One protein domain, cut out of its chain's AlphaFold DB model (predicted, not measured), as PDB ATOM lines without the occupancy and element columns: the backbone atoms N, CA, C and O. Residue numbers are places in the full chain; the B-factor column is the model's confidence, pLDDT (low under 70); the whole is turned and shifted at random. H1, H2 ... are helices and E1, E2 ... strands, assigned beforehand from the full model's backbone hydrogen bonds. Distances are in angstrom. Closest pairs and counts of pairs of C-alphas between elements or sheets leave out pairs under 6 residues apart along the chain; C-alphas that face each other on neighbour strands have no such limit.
ATOM      1  N   PHE A   5     -69.890  57.997  33.186       84.38
ATOM      2  CA  PHE A   5     -71.343  58.127  33.176       84.38
ATOM      3  C   PHE A   5     -72.023  57.121  32.258       84.38
ATOM      4  O   PHE A   5     -71.579  56.879  31.138       84.38
ATOM      5  N   GLU A   6     -73.141  56.584  32.729       81.75
ATOM      6  CA  GLU A   6     -74.080  55.821  31.913       81.75
ATOM      7  C   GLU A   6     -75.112  56.806  31.329       81.75
ATOM      8  O   GLU A   6     -75.984  57.326  32.033       81.75
ATOM      9  N   ASP A   7     -74.958  57.143  30.041       76.44
ATOM     10  CA  ASP A   7     -75.924  57.946  29.273       76.44
ATOM     11  C   ASP A   7     -76.786  57.021  28.411       76.44
ATOM     12  O   ASP A   7     -76.508  56.763  27.237       76.44
ATOM     13  N   GLU A   8     -77.816  56.451  29.031       83.88
ATOM     14  CA  GLU A   8     -78.779  55.618  28.326       83.88
ATOM     15  C   GLU A   8     -79.776  56.475  27.539       83.88
ATOM     16  O   GLU A   8     -80.313  57.469  28.033       83.88
ATOM     17  N   ARG A   9     -80.115  56.035  26.322       87.12
ATOM     18  CA  ARG A   9     -81.127  56.687  25.474       87.12
ATOM     19  C   ARG A   9     -82.448  56.931  26.218       87.12
ATOM     20  O   ARG A   9     -83.028  58.006  26.086       87.12
ATOM     21  N   ILE A  10     -82.882  55.963  27.027       91.31
ATOM     22  CA  ILE A  10     -84.127  56.047  27.799       91.31
ATOM     23  C   ILE A  10     -84.120  57.221  28.787       91.31
ATOM     24  O   ILE A  10     -85.133  57.896  28.959       91.31
ATOM     25  N   THR A  11     -82.968  57.524  29.390       93.19
ATOM     26  CA  THR A  11     -82.798  58.650  30.315       93.19
ATOM     27  C   THR A  11     -83.003  59.981  29.601       93.19
ATOM     28  O   THR A  11     -83.659  60.884  30.118       93.19
ATOM     29  N   ARG A  12     -82.503  60.092  28.367       94.44
ATOM     30  CA  ARG A  12     -82.682  61.286  27.533       94.44
ATOM     31  C   ARG A  12     -84.147  61.478  27.139       94.44
ATOM     32  O   ARG A  12     -84.663  62.588  27.242       94.44
ATOM     33  N   GLU A  13     -84.830  60.403  26.747       95.12
ATOM     34  CA  GLU A  13     -86.258  60.418  26.389       95.12
ATOM     35  C   GLU A  13     -87.141  60.797  27.588       95.12
ATOM     36  O   GLU A  13     -88.041  61.630  27.465       95.12
ATOM     37  N   LYS A  14     -86.834  60.276  28.784       96.50
ATOM     38  CA  LYS A  14     -87.505  60.660  30.034       96.50
ATOM     39  C   LYS A  14     -87.443  62.159  30.310       96.50
ATOM     40  O   LYS A  14     -88.433  62.721  30.775       96.50
ATOM     41  N   LEU A  15     -86.336  62.816  29.970       97.75
ATOM     42  CA  LEU A  15     -86.094  64.237  30.233       97.75
ATOM     43  C   LEU A  15     -86.496  65.171  29.085       97.75
ATOM     44  O   LEU A  15     -86.104  66.340  29.083       97.75
ATOM     45  N   TYR A  16     -87.291  64.699  28.123       97.38
ATOM     46  CA  TYR A  16     -87.869  65.551  27.085       97.38
ATOM     47  C   TYR A  16     -88.611  66.768  27.690       97.38
ATOM     48  O   TYR A  16     -89.370  66.597  28.650       97.38
ATOM     49  N   PRO A  17     -88.435  67.991  27.148       97.75
ATOM     50  CA  PRO A  17     -87.660  68.347  25.947       97.75
ATOM     51  C   PRO A  17     -86.195  68.754  26.228       97.75
ATOM     52  O   PRO A  17     -85.503  69.242  25.338       97.75
ATOM     53  N   PHE A  18     -85.694  68.588  27.454       98.44
ATOM     54  CA  PHE A  18     -84.466  69.239  27.933       98.44
ATOM     55  C   PHE A  18     -83.156  68.531  27.579       98.44
ATOM     56  O   PHE A  18     -82.096  69.144  27.712       98.44
ATOM     57  N   ALA A  19     -83.222  67.284  27.106       96.25
ATOM     58  CA  ALA A  19     -82.068  66.469  26.712       96.25
ATOM     59  C   ALA A  19     -81.982  66.221  25.190       96.25
ATOM     60  O   ALA A  19     -81.312  65.290  24.745       96.25
ATOM     61  N   LEU A  20     -82.662  67.031  24.368       95.31
ATOM     62  CA  LEU A  20     -82.633  66.883  22.907       95.31
ATOM     63  C   LEU A  20     -81.372  67.472  22.261       95.31
ATOM     64  O   LEU A  20     -80.757  66.829  21.416       95.31
ATOM     65  N   LEU A  21     -80.972  68.679  22.670       95.00
ATOM     66  CA  LEU A  21     -79.831  69.402  22.079       95.00
ATOM     67  C   LEU A  21     -78.565  69.381  22.942       95.00
ATOM     68  O   LEU A  21     -77.522  69.875  22.520       95.00
ATOM     69  N   ARG A  22     -78.651  68.800  24.140       94.12
ATOM     70  CA  ARG A  22     -77.566  68.740  25.126       94.12
ATOM     71  C   ARG A  22     -77.422  67.344  25.722       94.12
ATOM     72  O   ARG A  22     -78.295  66.490  25.545       94.12
ATOM     73  N   GLU A  23     -76.311  67.099  26.409       95.00
ATOM     74  CA  GLU A  23     -76.165  65.916  27.260       95.00
ATOM     75  C   GLU A  23     -76.954  66.109  28.557       95.00
ATOM     76  O   GLU A  23     -77.172  67.238  29.002       95.00
ATOM     77  N   VAL A  24     -77.370  65.011  29.188       96.88
ATOM     78  CA  VAL A  24     -78.097  65.058  30.470       96.88
ATOM     79  C   VAL A  24     -77.276  65.783  31.539       96.88
ATOM     80  O   VAL A  24     -77.813  66.574  32.307       96.88
ATOM     81  N   LEU A  25     -75.954  65.593  31.524       96.50
ATOM     82  CA  LEU A  25     -75.018  66.257  32.432       96.50
ATOM     83  C   LEU A  25     -75.036  67.790  32.307       96.50
ATOM     84  O   LEU A  25     -74.660  68.487  33.246       96.50
ATOM     85  N   ASP A  26     -75.486  68.333  31.176       97.44
ATOM     86  CA  ASP A  26     -75.546  69.777  30.940       97.44
ATOM     87  C   ASP A  26     -76.901  70.386  31.343       97.44
ATOM     88  O   ASP A  26     -77.131  71.582  31.160       97.44
ATOM     89  N   ILE A  27     -77.804  69.594  31.936       98.50
ATOM     90  CA  ILE A  27     -79.046  70.097  32.530       98.50
ATOM     91  C   ILE A  27     -78.729  70.895  33.797       98.50
ATOM     92  O   ILE A  27     -77.988  70.455  34.682       98.50
ATOM     93  N   ARG A  28     -79.329  72.085  33.888       98.50
ATOM     94  CA  ARG A  28     -79.226  72.983  35.039       98.50
ATOM     95  C   ARG A  28     -80.259  72.635  36.102       98.50
ATOM     96  O   ARG A  28     -81.447  72.546  35.805       98.50
ATOM     97  N   ILE A  29     -79.797  72.509  37.343       98.38
ATOM     98  CA  ILE A  29     -80.626  72.329  38.538       98.38
ATOM     99  C   ILE A  29     -79.875  72.928  39.735       98.38
ATOM    100  O   ILE A  29     -78.779  72.487  40.069       98.38
ATOM    101  N   GLY A  30     -80.445  73.937  40.390       98.56
ATOM    102  CA  GLY A  30     -79.735  74.774  41.362       98.56
ATOM    103  C   GLY A  30     -78.958  75.915  40.694       98.56
ATOM    104  O   GLY A  30     -79.436  76.513  39.731       98.56
ATOM    105  N   ILE A  31     -77.776  76.237  41.218       98.75
ATOM    106  CA  ILE A  31     -76.853  77.258  40.690       98.75
ATOM    107  C   ILE A  31     -76.001  76.688  39.548       98.75
ATOM    108  O   ILE A  31     -75.526  77.442  38.705       98.75
ATOM    109  N   LEU A  32     -75.815  75.369  39.500       98.69
ATOM    110  CA  LEU A  32     -74.897  74.683  38.587       98.69
ATOM    111  C   LEU A  32     -75.624  73.689  37.664       98.69
ATOM    112  O   LEU A  32     -76.740  73.242  37.941       98.69
ATOM    113  N   THR A  33     -74.984  73.306  36.560       98.69
ATOM    114  CA  THR A  33     -75.339  72.083  35.819       98.69
ATOM    115  C   THR A  33     -74.867  70.836  36.562       98.69
ATOM    116  O   THR A  33     -73.992  70.908  37.427       98.69
ATOM    117  N   ILE A  34     -75.413  69.662  36.225       98.25
ATOM    118  CA  ILE A  34     -74.960  68.384  36.805       98.25
ATOM    119  C   ILE A  34     -73.444  68.200  36.603       98.25
ATOM    120  O   ILE A  34     -72.730  67.832  37.538       98.25
ATOM    121  N   ARG A  35     -72.927  68.530  35.414       97.00
ATOM    122  CA  ARG A  35     -71.497  68.479  35.086       97.00
ATOM    123  C   ARG A  35     -70.672  69.424  35.952       97.00
ATOM    124  O   ARG A  35     -69.630  69.019  36.464       97.00
ATOM    125  N   GLU A  36     -71.122  70.665  36.116       97.75
ATOM    126  CA  GLU A  36     -70.441  71.672  36.937       97.75
ATOM    127  C   GLU A  36     -70.364  71.232  38.409       97.75
ATOM    128  O   GLU A  36     -69.311  71.371  39.032       97.75
ATOM    129  N   LYS A  37     -71.425  70.612  38.948       97.56
ATOM    130  CA  LYS A  37     -71.415  70.042  40.307       97.56
ATOM    131  C   LYS A  37     -70.369  68.937  40.445       97.56
ATOM    132  O   LYS A  37     -69.574  68.961  41.383       97.56
ATOM    133  N   TRP A  38     -70.318  67.997  39.496       95.75
ATOM    134  CA  TRP A  38     -69.297  66.943  39.488       95.75
ATOM    135  C   TRP A  38     -67.881  67.503  39.407       95.75
ATOM    136  O   TRP A  38     -66.989  67.022  40.109       95.75
ATOM    137  N   ALA A  39     -67.654  68.506  38.560       95.06
ATOM    138  CA  ALA A  39     -66.355  69.161  38.455       95.06
ATOM    139  C   ALA A  39     -65.951  69.793  39.795       95.06
ATOM    140  O   ALA A  39     -64.840  69.558  40.271       95.06
ATOM    141  N   ARG A  40     -66.877  70.507  40.445       95.56
ATOM    142  CA  ARG A  40     -66.627  71.179  41.723       95.56
ATOM    143  C   ARG A  40     -66.380  70.204  42.874       95.56
ATOM    144  O   ARG A  40     -65.483  70.432  43.679       95.56
ATOM    145  N   LEU A  41     -67.120  69.098  42.941       94.69
ATOM    146  CA  LEU A  41     -66.873  68.056  43.941       94.69
ATOM    147  C   LEU A  41     -65.516  67.379  43.745       94.69
ATOM    148  O   LEU A  41     -64.815  67.148  44.721       94.69
ATOM    149  N   ASN A  42     -65.110  67.105  42.502       92.69
ATOM    150  CA  ASN A  42     -63.783  66.544  42.228       92.69
ATOM    151  C   ASN A  42     -62.643  67.505  42.593       92.69
ATOM    152  O   ASN A  42     -61.568  67.052  42.973       92.69
ATOM    153  N   GLU A  43     -62.860  68.811  42.448       92.81
ATOM    154  CA  GLU A  43     -61.892  69.832  42.856       92.81
ATOM    155  C   GLU A  43     -61.743  69.885  44.384       92.81
ATOM    156  O   GLU A  43     -60.627  69.956  44.891       92.81
ATOM    157  N   LEU A  44     -62.859  69.827  45.118       92.88
ATOM    158  CA  LEU A  44     -62.869  69.927  46.580       92.88
ATOM    159  C   LEU A  44     -62.483  68.626  47.290       92.88
ATOM    160  O   LEU A  44     -61.886  68.673  48.364       92.88
ATOM    161  N   PHE A  45     -62.811  67.479  46.698       92.88
ATOM    162  CA  PHE A  45     -62.607  66.155  47.283       92.88
ATOM    163  C   PHE A  45     -61.851  65.221  46.321       92.88
ATOM    164  O   PHE A  45     -62.361  64.159  45.944       92.88
ATOM    165  N   PRO A  46     -60.624  65.580  45.894       91.12
ATOM    166  CA  PRO A  46     -59.876  64.802  44.906       91.12
ATOM    167  C   PRO A  46     -59.530  63.386  45.394       91.12
ATOM    168  O   PRO A  46     -59.325  62.490  44.577       91.12
ATOM    169  N   HIS A  47     -59.491  63.163  46.712       91.69
ATOM    170  CA  HIS A  47     -59.204  61.868  47.334       91.69
ATOM    171  C   HIS A  47     -60.358  60.864  47.252       91.69
ATOM    172  O   HIS A  47     -60.111  59.667  47.384       91.69
ATOM    173  N   LEU A  48     -61.595  61.311  47.005       88.62
ATOM    174  CA  LEU A  48     -62.768  60.427  46.967       88.62
ATOM    175  C   LEU A  48     -62.870  59.598  45.682       88.62
ATOM    176  O   LEU A  48     -63.653  58.659  45.627       88.62
ATOM    177  N   ASN A  49     -62.058  59.880  44.657       84.69
ATOM    178  CA  ASN A  49     -61.924  59.031  43.467       84.69
ATOM    179  C   ASN A  49     -63.267  58.606  42.826       84.69
ATOM    180  O   ASN A  49     -63.418  57.464  42.394       84.69
ATOM    181  N   PHE A  50     -64.225  59.535  42.690       84.19
ATOM    182  CA  PHE A  50     -65.562  59.259  42.126       84.19
ATOM    183  C   PHE A  50     -65.542  58.589  40.738       84.19
ATOM    184  O   PHE A  50     -66.520  57.972  40.329       84.19
ATOM    185  N   HIS A  51     -64.425  58.683  40.012       79.31
ATOM    186  CA  HIS A  51     -64.199  58.030  38.723       79.31
ATOM    187  C   HIS A  51     -64.194  56.504  38.739       79.31
ATOM    188  O   HIS A  51     -64.297  55.895  37.678       79.31
ATOM    189  N   LEU A  52     -64.109  55.891  39.916       77.44
ATOM    190  CA  LEU A  52     -64.223  54.444  40.071       77.44
ATOM    191  C   LEU A  52     -65.682  53.961  40.076       77.44
ATOM    192  O   LEU A  52     -65.927  52.764  39.945       77.44
ATOM    193  N   LEU A  53     -66.648  54.874  40.213       77.62
ATOM    194  CA  LEU A  53     -68.068  54.553  40.188       77.62
ATOM    195  C   LEU A  53     -68.624  54.614  38.768       77.62
ATOM    196  O   LEU A  53     -68.266  55.485  37.972       77.62
ATOM    197  N   LYS A  54     -69.585  53.732  38.496       84.00
ATOM    198  CA  LYS A  54     -70.519  53.888  37.383       84.00
ATOM    199  C   LYS A  54     -71.713  54.686  37.879       84.00
ATOM    200  O   LYS A  54     -72.364  54.277  38.838       84.00
ATOM    201  N   ILE A  55     -71.955  55.839  37.267       87.88
ATOM    202  CA  ILE A  55     -72.965  56.786  37.739       87.88
ATOM    203  C   ILE A  55     -73.955  57.080  36.609       87.88
ATOM    204  O   ILE A  55     -73.522  57.446  35.514       87.88
ATOM    205  N   PRO A  56     -75.273  56.991  36.848       91.44
ATOM    206  CA  PRO A  56     -76.256  57.454  35.878       91.44
ATOM    207  C   PRO A  56     -76.079  58.943  35.575       91.44
ATOM    208  O   PRO A  56     -75.924  59.762  36.483       91.44
ATOM    209  N   SER A  57     -76.130  59.318  34.300       93.50
ATOM    210  CA  SER A  57     -75.939  60.713  33.868       93.50
ATOM    211  C   SER A  57     -76.975  61.698  34.437       93.50
ATOM    212  O   SER A  57     -76.696  62.892  34.535       93.50
ATOM    213  N   ASN A  58     -78.150  61.211  34.845       95.31
ATOM    214  CA  ASN A  58     -79.224  61.982  35.476       95.31
ATOM    215  C   ASN A  58     -79.154  62.026  37.013       95.31
ATOM    216  O   ASN A  58     -80.062  62.580  37.641       95.31
ATOM    217  N   LEU A  59     -78.111  61.462  37.629       95.81
ATOM    218  CA  LEU A  59     -77.849  61.630  39.054       95.81
ATOM    219  C   LEU A  59     -77.306  63.037  39.313       95.81
ATOM    220  O   LEU A  59     -76.297  63.448  38.739       95.81
ATOM    221  N   VAL A  60     -77.959  63.767  40.213       96.62
ATOM    222  CA  VAL A  60     -77.556  65.114  40.621       96.62
ATOM    223  C   VAL A  60     -76.691  64.993  41.873       96.62
ATOM    224  O   VAL A  60     -77.225  64.683  42.943       96.62
ATOM    225  N   PRO A  61     -75.366  65.204  41.780       94.69
ATOM    226  CA  PRO A  61     -74.509  65.099  42.945       94.69
ATOM    227  C   PRO A  61     -74.648  66.344  43.823       94.69
ATOM    228  O   PRO A  61     -75.089  67.406  43.381       94.69
ATOM    229  N   SER A  62     -74.247  66.208  45.078       95.25
ATOM    230  CA  SER A  62     -74.377  67.245  46.095       95.25
ATOM    231  C   SER A  62     -73.236  67.160  47.102       95.25
ATOM    232  O   SER A  62     -72.442  66.213  47.081       95.25
ATOM    233  N   LEU A  63     -73.146  68.141  47.992       93.56
ATOM    234  CA  LEU A  63     -72.183  68.089  49.082       93.56
ATOM    235  C   LEU A  63     -72.559  66.963  50.057       93.56
ATOM    236  O   LEU A  63     -71.710  66.152  50.412       93.56
ATOM    237  N   SER A  64     -73.853  66.834  50.372       94.31
ATOM    238  CA  SER A  64     -74.387  65.720  51.166       94.31
ATOM    239  C   SER A  64     -74.085  64.340  50.558       94.31
ATOM    240  O   SER A  64     -73.910  63.360  51.282       94.31
ATOM    241  N   PHE A  65     -74.032  64.232  49.227       93.88
ATOM    242  CA  PHE A  65     -73.603  63.012  48.541       93.88
ATOM    243  C   PHE A  65     -72.120  62.716  48.790       93.88
ATOM    244  O   PHE A  65     -71.786  61.586  49.140       93.88
ATOM    245  N   ALA A  66     -71.242  63.713  48.645       93.44
ATOM    246  CA  ALA A  66     -69.809  63.537  48.869       93.44
ATOM    247  C   ALA A  66     -69.498  63.140  50.321       93.44
ATOM    248  O   ALA A  66     -68.732  62.204  50.536       93.44
ATOM    249  N   ASP A  67     -70.158  63.773  51.294       93.69
ATOM    250  CA  ASP A  67     -70.002  63.448  52.716       93.69
ATOM    251  C   ASP A  67     -70.439  62.003  53.029       93.69
ATOM    252  O   ASP A  67     -69.770  61.291  53.779       93.69
ATOM    253  N   ALA A  68     -71.559  61.546  52.458       93.25
ATOM    254  CA  ALA A  68     -72.037  60.170  52.627       93.25
ATOM    255  C   ALA A  68     -71.109  59.152  51.941       93.25
ATOM    256  O   ALA A  68     -70.846  58.072  52.474       93.25
ATOM    257  N   PHE A  69     -70.569  59.511  50.773       91.56
ATOM    258  CA  PHE A  69     -69.599  58.685  50.062       91.56
ATOM    259  C   PHE A  69     -68.292  58.532  50.852       91.56
ATOM    260  O   PHE A  69     -67.798  57.419  51.010       91.56
ATOM    261  N   GLU A  70     -67.766  59.623  51.416       92.62
ATOM    262  CA  GLU A  70     -66.557  59.610  52.251       92.62
ATOM    263  C   GLU A  70     -66.707  58.723  53.493       92.62
ATOM    264  O   GLU A  70     -65.769  58.028  53.885       92.62
ATOM    265  N   LYS A  71     -67.903  58.690  54.088       93.44
ATOM    266  CA  LYS A  71     -68.224  57.831  55.238       93.44
ATOM    267  C   LYS A  71     -68.452  56.360  54.874       93.44
ATOM    268  O   LYS A  71     -68.650  55.546  55.774       93.44
ATOM    269  N   GLY A  72     -68.439  56.007  53.587       90.31
ATOM    270  CA  GLY A  72     -68.743  54.654  53.117       90.31
ATOM    271  C   GLY A  72     -70.220  54.267  53.252       90.31
ATOM    272  O   GLY A  72     -70.540  53.082  53.262       90.31
ATOM    273  N   GLU A  73     -71.125  55.245  53.366       92.12
ATOM    274  CA  GLU A  73     -72.577  55.015  53.443       92.12
ATOM    275  C   GLU A  73     -73.175  54.698  52.060       92.12
ATOM    276  O   GLU A  73     -74.241  54.085  51.962       92.12
ATOM    277  N   ILE A  74     -72.472  55.084  50.990       88.50
ATOM    278  CA  ILE A  74     -72.870  54.867  49.599       88.50
ATOM    279  C   ILE A  74     -72.030  53.751  48.973       88.50
ATOM    280  O   ILE A  74     -70.803  53.827  48.918       88.50
ATOM    281  N   THR A  75     -72.714  52.749  48.431       82.62
ATOM    282  CA  THR A  75     -72.163  51.660  47.621       82.62
ATOM    283  C   THR A  75     -72.863  51.614  46.264       82.62
ATOM    284  O   THR A  75     -73.893  52.255  46.052       82.62
ATOM    285  N   THR A  76     -72.332  50.832  45.323       79.06
ATOM    286  CA  THR A  76     -72.969  50.627  44.012       79.06
ATOM    287  C   THR A  76     -74.385  50.053  44.149       79.06
ATOM    288  O   THR A  76     -75.263  50.395  43.362       79.06
ATOM    289  N   GLU A  77     -74.633  49.210  45.156       83.12
ATOM    290  CA  GLU A  77     -75.930  48.558  45.369       83.12
ATOM    291  C   GLU A  77     -76.996  49.489  45.959       83.12
ATOM    292  O   GLU A  77     -78.180  49.270  45.706       83.12
ATOM    293  N   ASN A  78     -76.600  50.497  46.747       88.31
ATOM    294  CA  ASN A  78     -77.534  51.372  47.469       88.31
ATOM    295  C   ASN A  78     -77.589  52.821  46.937       88.31
ATOM    296  O   ASN A  78     -78.360  53.638  47.452       88.31
ATOM    297  N   LEU A  79     -76.779  53.139  45.918       87.31
ATOM    298  CA  LEU A  79     -76.575  54.490  45.392       87.31
ATOM    299  C   LEU A  79     -77.890  55.222  45.106       87.31
ATOM    300  O   LEU A  79     -78.068  56.365  45.515       87.31
ATOM    301  N   LEU A  80     -78.821  54.570  44.409       88.38
ATOM    302  CA  LEU A  80     -80.063  55.208  43.959       88.38
ATOM    303  C   LEU A  80     -81.120  55.320  45.062       88.38
ATOM    304  O   LEU A  80     -82.084  56.067  44.908       88.38
ATOM    305  N   GLN A  81     -80.956  54.587  46.162       88.44
ATOM    306  CA  GLN A  81     -81.876  54.585  47.297       88.44
ATOM    307  C   GLN A  81     -81.406  55.504  48.429       88.44
ATOM    308  O   GLN A  81     -82.171  55.778  49.356       88.44
ATOM    309  N   HIS A  82     -80.160  55.980  48.376       90.69
ATOM    310  CA  HIS A  82     -79.596  56.792  49.441       90.69
ATOM    311  C   HIS A  82     -80.282  58.174  49.523       90.69
ATOM    312  O   HIS A  82     -80.426  58.858  48.506       90.69
ATOM    313  N   PRO A  83     -80.674  58.660  50.717       88.44
ATOM    314  CA  PRO A  83     -81.458  59.892  50.865       88.44
ATOM    315  C   PRO A  83     -80.738  61.176  50.420       88.44
ATOM    316  O   PRO A  83     -81.405  62.182  50.162       88.44
ATOM    317  N   SER A  84     -79.404  61.163  50.319       88.12
ATOM    318  CA  SER A  84     -78.607  62.291  49.802       88.12
ATOM    319  C   SER A  84     -78.553  62.364  48.272       88.12
ATOM    320  O   SER A  84     -78.058  63.351  47.722       88.12
ATOM    321  N   VAL A  85     -79.078  61.348  47.582       90.69
ATOM    322  CA  VAL A  85     -79.085  61.255  46.124       90.69
ATOM    323  C   VAL A  85     -80.416  61.756  45.570       90.69
ATOM    324  O   VAL A  85     -81.498  61.504  46.107       90.69
ATOM    325  N   ARG A  86     -80.338  62.509  44.471       95.75
ATOM    326  CA  ARG A  86     -81.486  62.874  43.641       95.75
ATOM    327  C   ARG A  86     -81.208  62.450  42.212       95.75
ATOM    328  O   ARG A  86     -80.101  62.624  41.713       95.75
ATOM    329  N   VAL A  87     -82.232  61.915  41.559       96.00
ATOM    330  CA  VAL A  87     -82.171  61.465  40.169       96.00
ATOM    331  C   VAL A  87     -83.267  62.173  39.386       96.00
ATOM    332  O   VAL A  87     -84.435  62.187  39.788       96.00
ATOM    333  N   LEU A  88     -82.903  62.780  38.261       97.12
ATOM    334  CA  LEU A  88     -83.879  63.360  37.345       97.12
ATOM    335  C   LEU A  88     -84.502  62.238  36.506       97.12
ATOM    336  O   LEU A  88     -83.977  61.872  35.458       97.12
ATOM    337  N   ASP A  89     -85.608  61.671  36.986       95.25
ATOM    338  CA  ASP A  89     -86.398  60.690  36.225       95.25
ATOM    339  C   ASP A  89     -87.493  61.344  35.370       95.25
ATOM    340  O   ASP A  89     -87.961  60.771  34.387       95.25
ATOM    341  N   HIS A  90     -87.886  62.568  35.721       97.56
ATOM    342  CA  HIS A  90     -88.923  63.327  35.037       97.56
ATOM    343  C   HIS A  90     -88.498  64.786  34.846       97.56
ATOM    344  O   HIS A  90     -87.753  65.326  35.666       97.56
ATOM    345  N   PRO A  91     -88.990  65.475  33.802       97.94
ATOM    346  CA  PRO A  91     -88.529  66.822  33.480       97.94
ATOM    347  C   PRO A  91     -88.952  67.862  34.533       97.94
ATOM    348  O   PRO A  91     -88.244  68.842  34.746       97.94
ATOM    349  N   TRP A  92     -90.059  67.643  35.254       98.31
ATOM    350  CA  TRP A  92     -90.480  68.522  36.353       98.31
ATOM    351  C   TRP A  92     -89.648  68.351  37.633       98.31
ATOM    352  O   TRP A  92     -89.617  69.278  38.443       98.31
ATOM    353  N   HIS A  93     -88.895  67.250  37.787       98.62
ATOM    354  CA  HIS A  93     -87.968  67.092  38.918       98.62
ATOM    355  C   HIS A  93     -86.937  68.228  38.977       98.62
ATOM    356  O   HIS A  93     -86.440  68.553  40.051       98.62
ATOM    357  N   ILE A  94     -86.645  68.870  37.839       98.81
ATOM    358  CA  ILE A  94     -85.732  70.014  37.755       98.81
ATOM    359  C   ILE A  94     -86.190  71.160  38.666       98.81
ATOM    360  O   ILE A  94     -85.373  71.675  39.424       98.81
ATOM    361  N   PHE A  95     -87.471  71.556  38.626       98.44
ATOM    362  CA  PHE A  95     -87.977  72.601  39.525       98.44
ATOM    363  C   PHE A  95     -88.376  72.039  40.895       98.44
ATOM    364  O   PHE A  95     -88.244  72.733  41.898       98.44
ATOM    365  N   GLU A  96     -88.831  70.785  40.960       98.19
ATOM    366  CA  GLU A  96     -89.237  70.138  42.214       98.19
ATOM    367  C   GLU A  96     -88.067  70.012  43.198       98.19
ATOM    368  O   GLU A  96     -88.206  70.296  44.387       98.19
ATOM    369  N   TYR A  97     -86.889  69.640  42.696       98.62
ATOM    370  CA  TYR A  97     -85.677  69.480  43.499       98.62
ATOM    371  C   TYR A  97     -84.821  70.753  43.544       98.62
ATOM    372  O   TYR A  97     -83.753  70.747  44.159       98.62
ATOM    373  N   ASN A  98     -85.271  71.857  42.935       98.75
ATOM    374  CA  ASN A  98     -84.467  73.074  42.822       98.75
ATOM    375  C   ASN A  98     -84.188  73.733  44.179       98.75
ATOM    376  O   ASN A  98     -83.099  74.261  44.375       98.75
ATOM    377  N   ASP A  99     -85.128  73.684  45.131       98.69
ATOM    378  CA  ASP A  99     -84.907  74.213  46.489       98.69
ATOM    379  C   ASP A  99     -83.718  73.520  47.164       98.69
ATOM    380  O   ASP A  99     -82.793  74.181  47.636       98.69
ATOM    381  N   TRP A 100     -83.715  72.184  47.136       98.31
ATOM    382  CA  TRP A 100     -82.620  71.368  47.653       98.31
ATOM    383  C   TRP A 100     -81.312  71.668  46.912       98.31
ATOM    384  O   TRP A 100     -80.299  71.954  47.548       98.31
ATOM    385  N   ALA A 101     -81.344  71.683  45.578       98.62
ATOM    386  CA  ALA A 101     -80.151  71.900  44.768       98.62
ATOM    387  C   ALA A 101     -79.536  73.292  44.977       98.62
ATOM    388  O   ALA A 101     -78.317  73.408  45.031       98.62
ATOM    389  N   LEU A 102     -80.353  74.339  45.139       98.81
ATOM    390  CA  LEU A 102     -79.879  75.691  45.452       98.81
ATOM    391  C   LEU A 102     -79.149  75.747  46.796       98.81
ATOM    392  O   LEU A 102     -78.164  76.470  46.917       98.81
ATOM    393  N   ARG A 103     -79.615  75.004  47.806       98.56
ATOM    394  CA  ARG A 103     -78.969  74.958  49.127       98.56
ATOM    395  C   ARG A 103     -77.639  74.220  49.073       98.56
ATOM    396  O   ARG A 103     -76.644  74.747  49.557       98.56
ATOM    397  N   GLU A 104     -77.622  73.042  48.454       98.19
ATOM    398  CA  GLU A 104     -76.402  72.249  48.269       98.19
ATOM    399  C   GLU A 104     -75.357  73.023  47.459       98.19
ATOM    400  O   GLU A 104     -74.196  73.092  47.853       98.19
ATOM    401  N   ASP A 105     -75.774  73.670  46.367       98.62
ATOM    402  CA  ASP A 105     -74.870  74.466  45.538       98.62
ATOM    403  C   ASP A 105     -74.362  75.709  46.257       98.62
ATOM    404  O   ASP A 105     -73.205  76.077  46.077       98.62
ATOM    405  N   PHE A 106     -75.205  76.369  47.057       98.69
ATOM    406  CA  PHE A 106     -74.782  77.534  47.823       98.69
ATOM    407  C   PHE A 106     -73.646  77.162  48.777       98.69
ATOM    408  O   PHE A 106     -72.598  77.804  48.757       98.69
ATOM    409  N   GLU A 107     -73.802  76.091  49.556       97.81
ATOM    410  CA  GLU A 107     -72.743  75.611  50.448       97.81
ATOM    411  C   GLU A 107     -71.501  75.172  49.659       97.81
ATOM    412  O   GLU A 107     -70.374  75.537  49.999       97.81
ATOM    413  N   LEU A 108     -71.690  74.451  48.552       96.81
ATOM    414  CA  LEU A 108     -70.605  73.974  47.695       96.81
ATOM    415  C   LEU A 108     -69.778  75.119  47.079       96.81
ATOM    416  O   LEU A 108     -68.549  75.034  46.982       96.81
ATOM    417  N   LEU A 109     -70.445  76.186  46.638       97.62
ATOM    418  CA  LEU A 109     -69.818  77.314  45.954       97.62
ATOM    419  C   LEU A 109     -69.233  78.343  46.905       97.62
ATOM    420  O   LEU A 109     -68.280  79.010  46.513       97.62
ATOM    421  N   THR A 110     -69.784  78.499  48.109       97.56
ATOM    422  CA  THR A 110     -69.382  79.556  49.052       97.56
ATOM    423  C   THR A 110     -68.435  79.064  50.147       97.56
ATOM    424  O   THR A 110     -67.810  79.880  50.825       97.56
ATOM    425  N   ARG A 111     -68.243  77.742  50.283       94.88
ATOM    426  CA  ARG A 111     -67.304  77.134  51.238       94.88
ATOM    427  C   ARG A 111     -65.909  77.760  51.150       94.88
ATOM    428  O   ARG A 111     -65.249  77.699  50.115       94.88
TER     429      ARG A 111
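What this domain is: This is residues 5 to 111 of the 344 residues of the protein "Glucose-1-phosphate thymidylyltransferase" of Chitinophagaceae bacterium (UniProt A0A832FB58). Three helices, H2, H3 and H5, come together loosely, with H5 meeting the other two through residues 104 to 108, while long loops make up much of the rest. The short H1 lies away from these three helices, and the short H4 leads straight into H5. The 107 printed residues hold five named helices and one named strand in the order H1, H2, E1, H3, H4, H5; the class is mostly helix, though only 45 residues are in named elements. The whole is compact, with a radius of gyration of the C-alphas of 13.1 A and spans of 36 by 30 by 22 A.

How they stand to each other: Start at residues 5 to 6, which pair, parallel, with residues 55 to 56 of E1, residues 54 to 56; E1 pairs with no named strand. H1, residues 9 to 14, is apart from H2, residues 34 to 44. H2 and H3, residues 63 to 70, are close but not clearly touching: their closest C-alphas, of Leu 41 and Ala 66, are 7.3 A apart. H4, residues 93 to 96, and H5, residues 98 to 110, meet only through their link. H5 touches H3 with residues 104 to 108 alone, and the closest C-alphas, of Leu 63 and Glu 104, are 6.0 A apart. H5 only just touches H2, with 3 pairs of C-alphas within 8 A, at a shallow tilt of 32 degrees, the same way; the closest are Lys 37 and Asp 105, 7.7 A. In H1, H2, H3 and H5 every O i to N i+4 pair is within hydrogen-bond range; H4 is too short for one.

Where its parts are: Find C-alpha 9 at (-81.127, 56.687, 25.474), where H1 begins. H2 runs 15.6 A from C-alpha 34 at (-74.960, 68.384, 36.805), and H3 spans 10.7 A. H5, the longest at 17.6 A, ends at C-alpha 110, (-69.382, 79.556, 49.052).

The domain as a whole: The C-alphas of Leu 21 and Lys 71, the two farthest apart, are 37.0 A apart. The printed part has no cut; the links H1 to H2 and H3 to H4 are long, and no printed residue is under 70 in pLDDT.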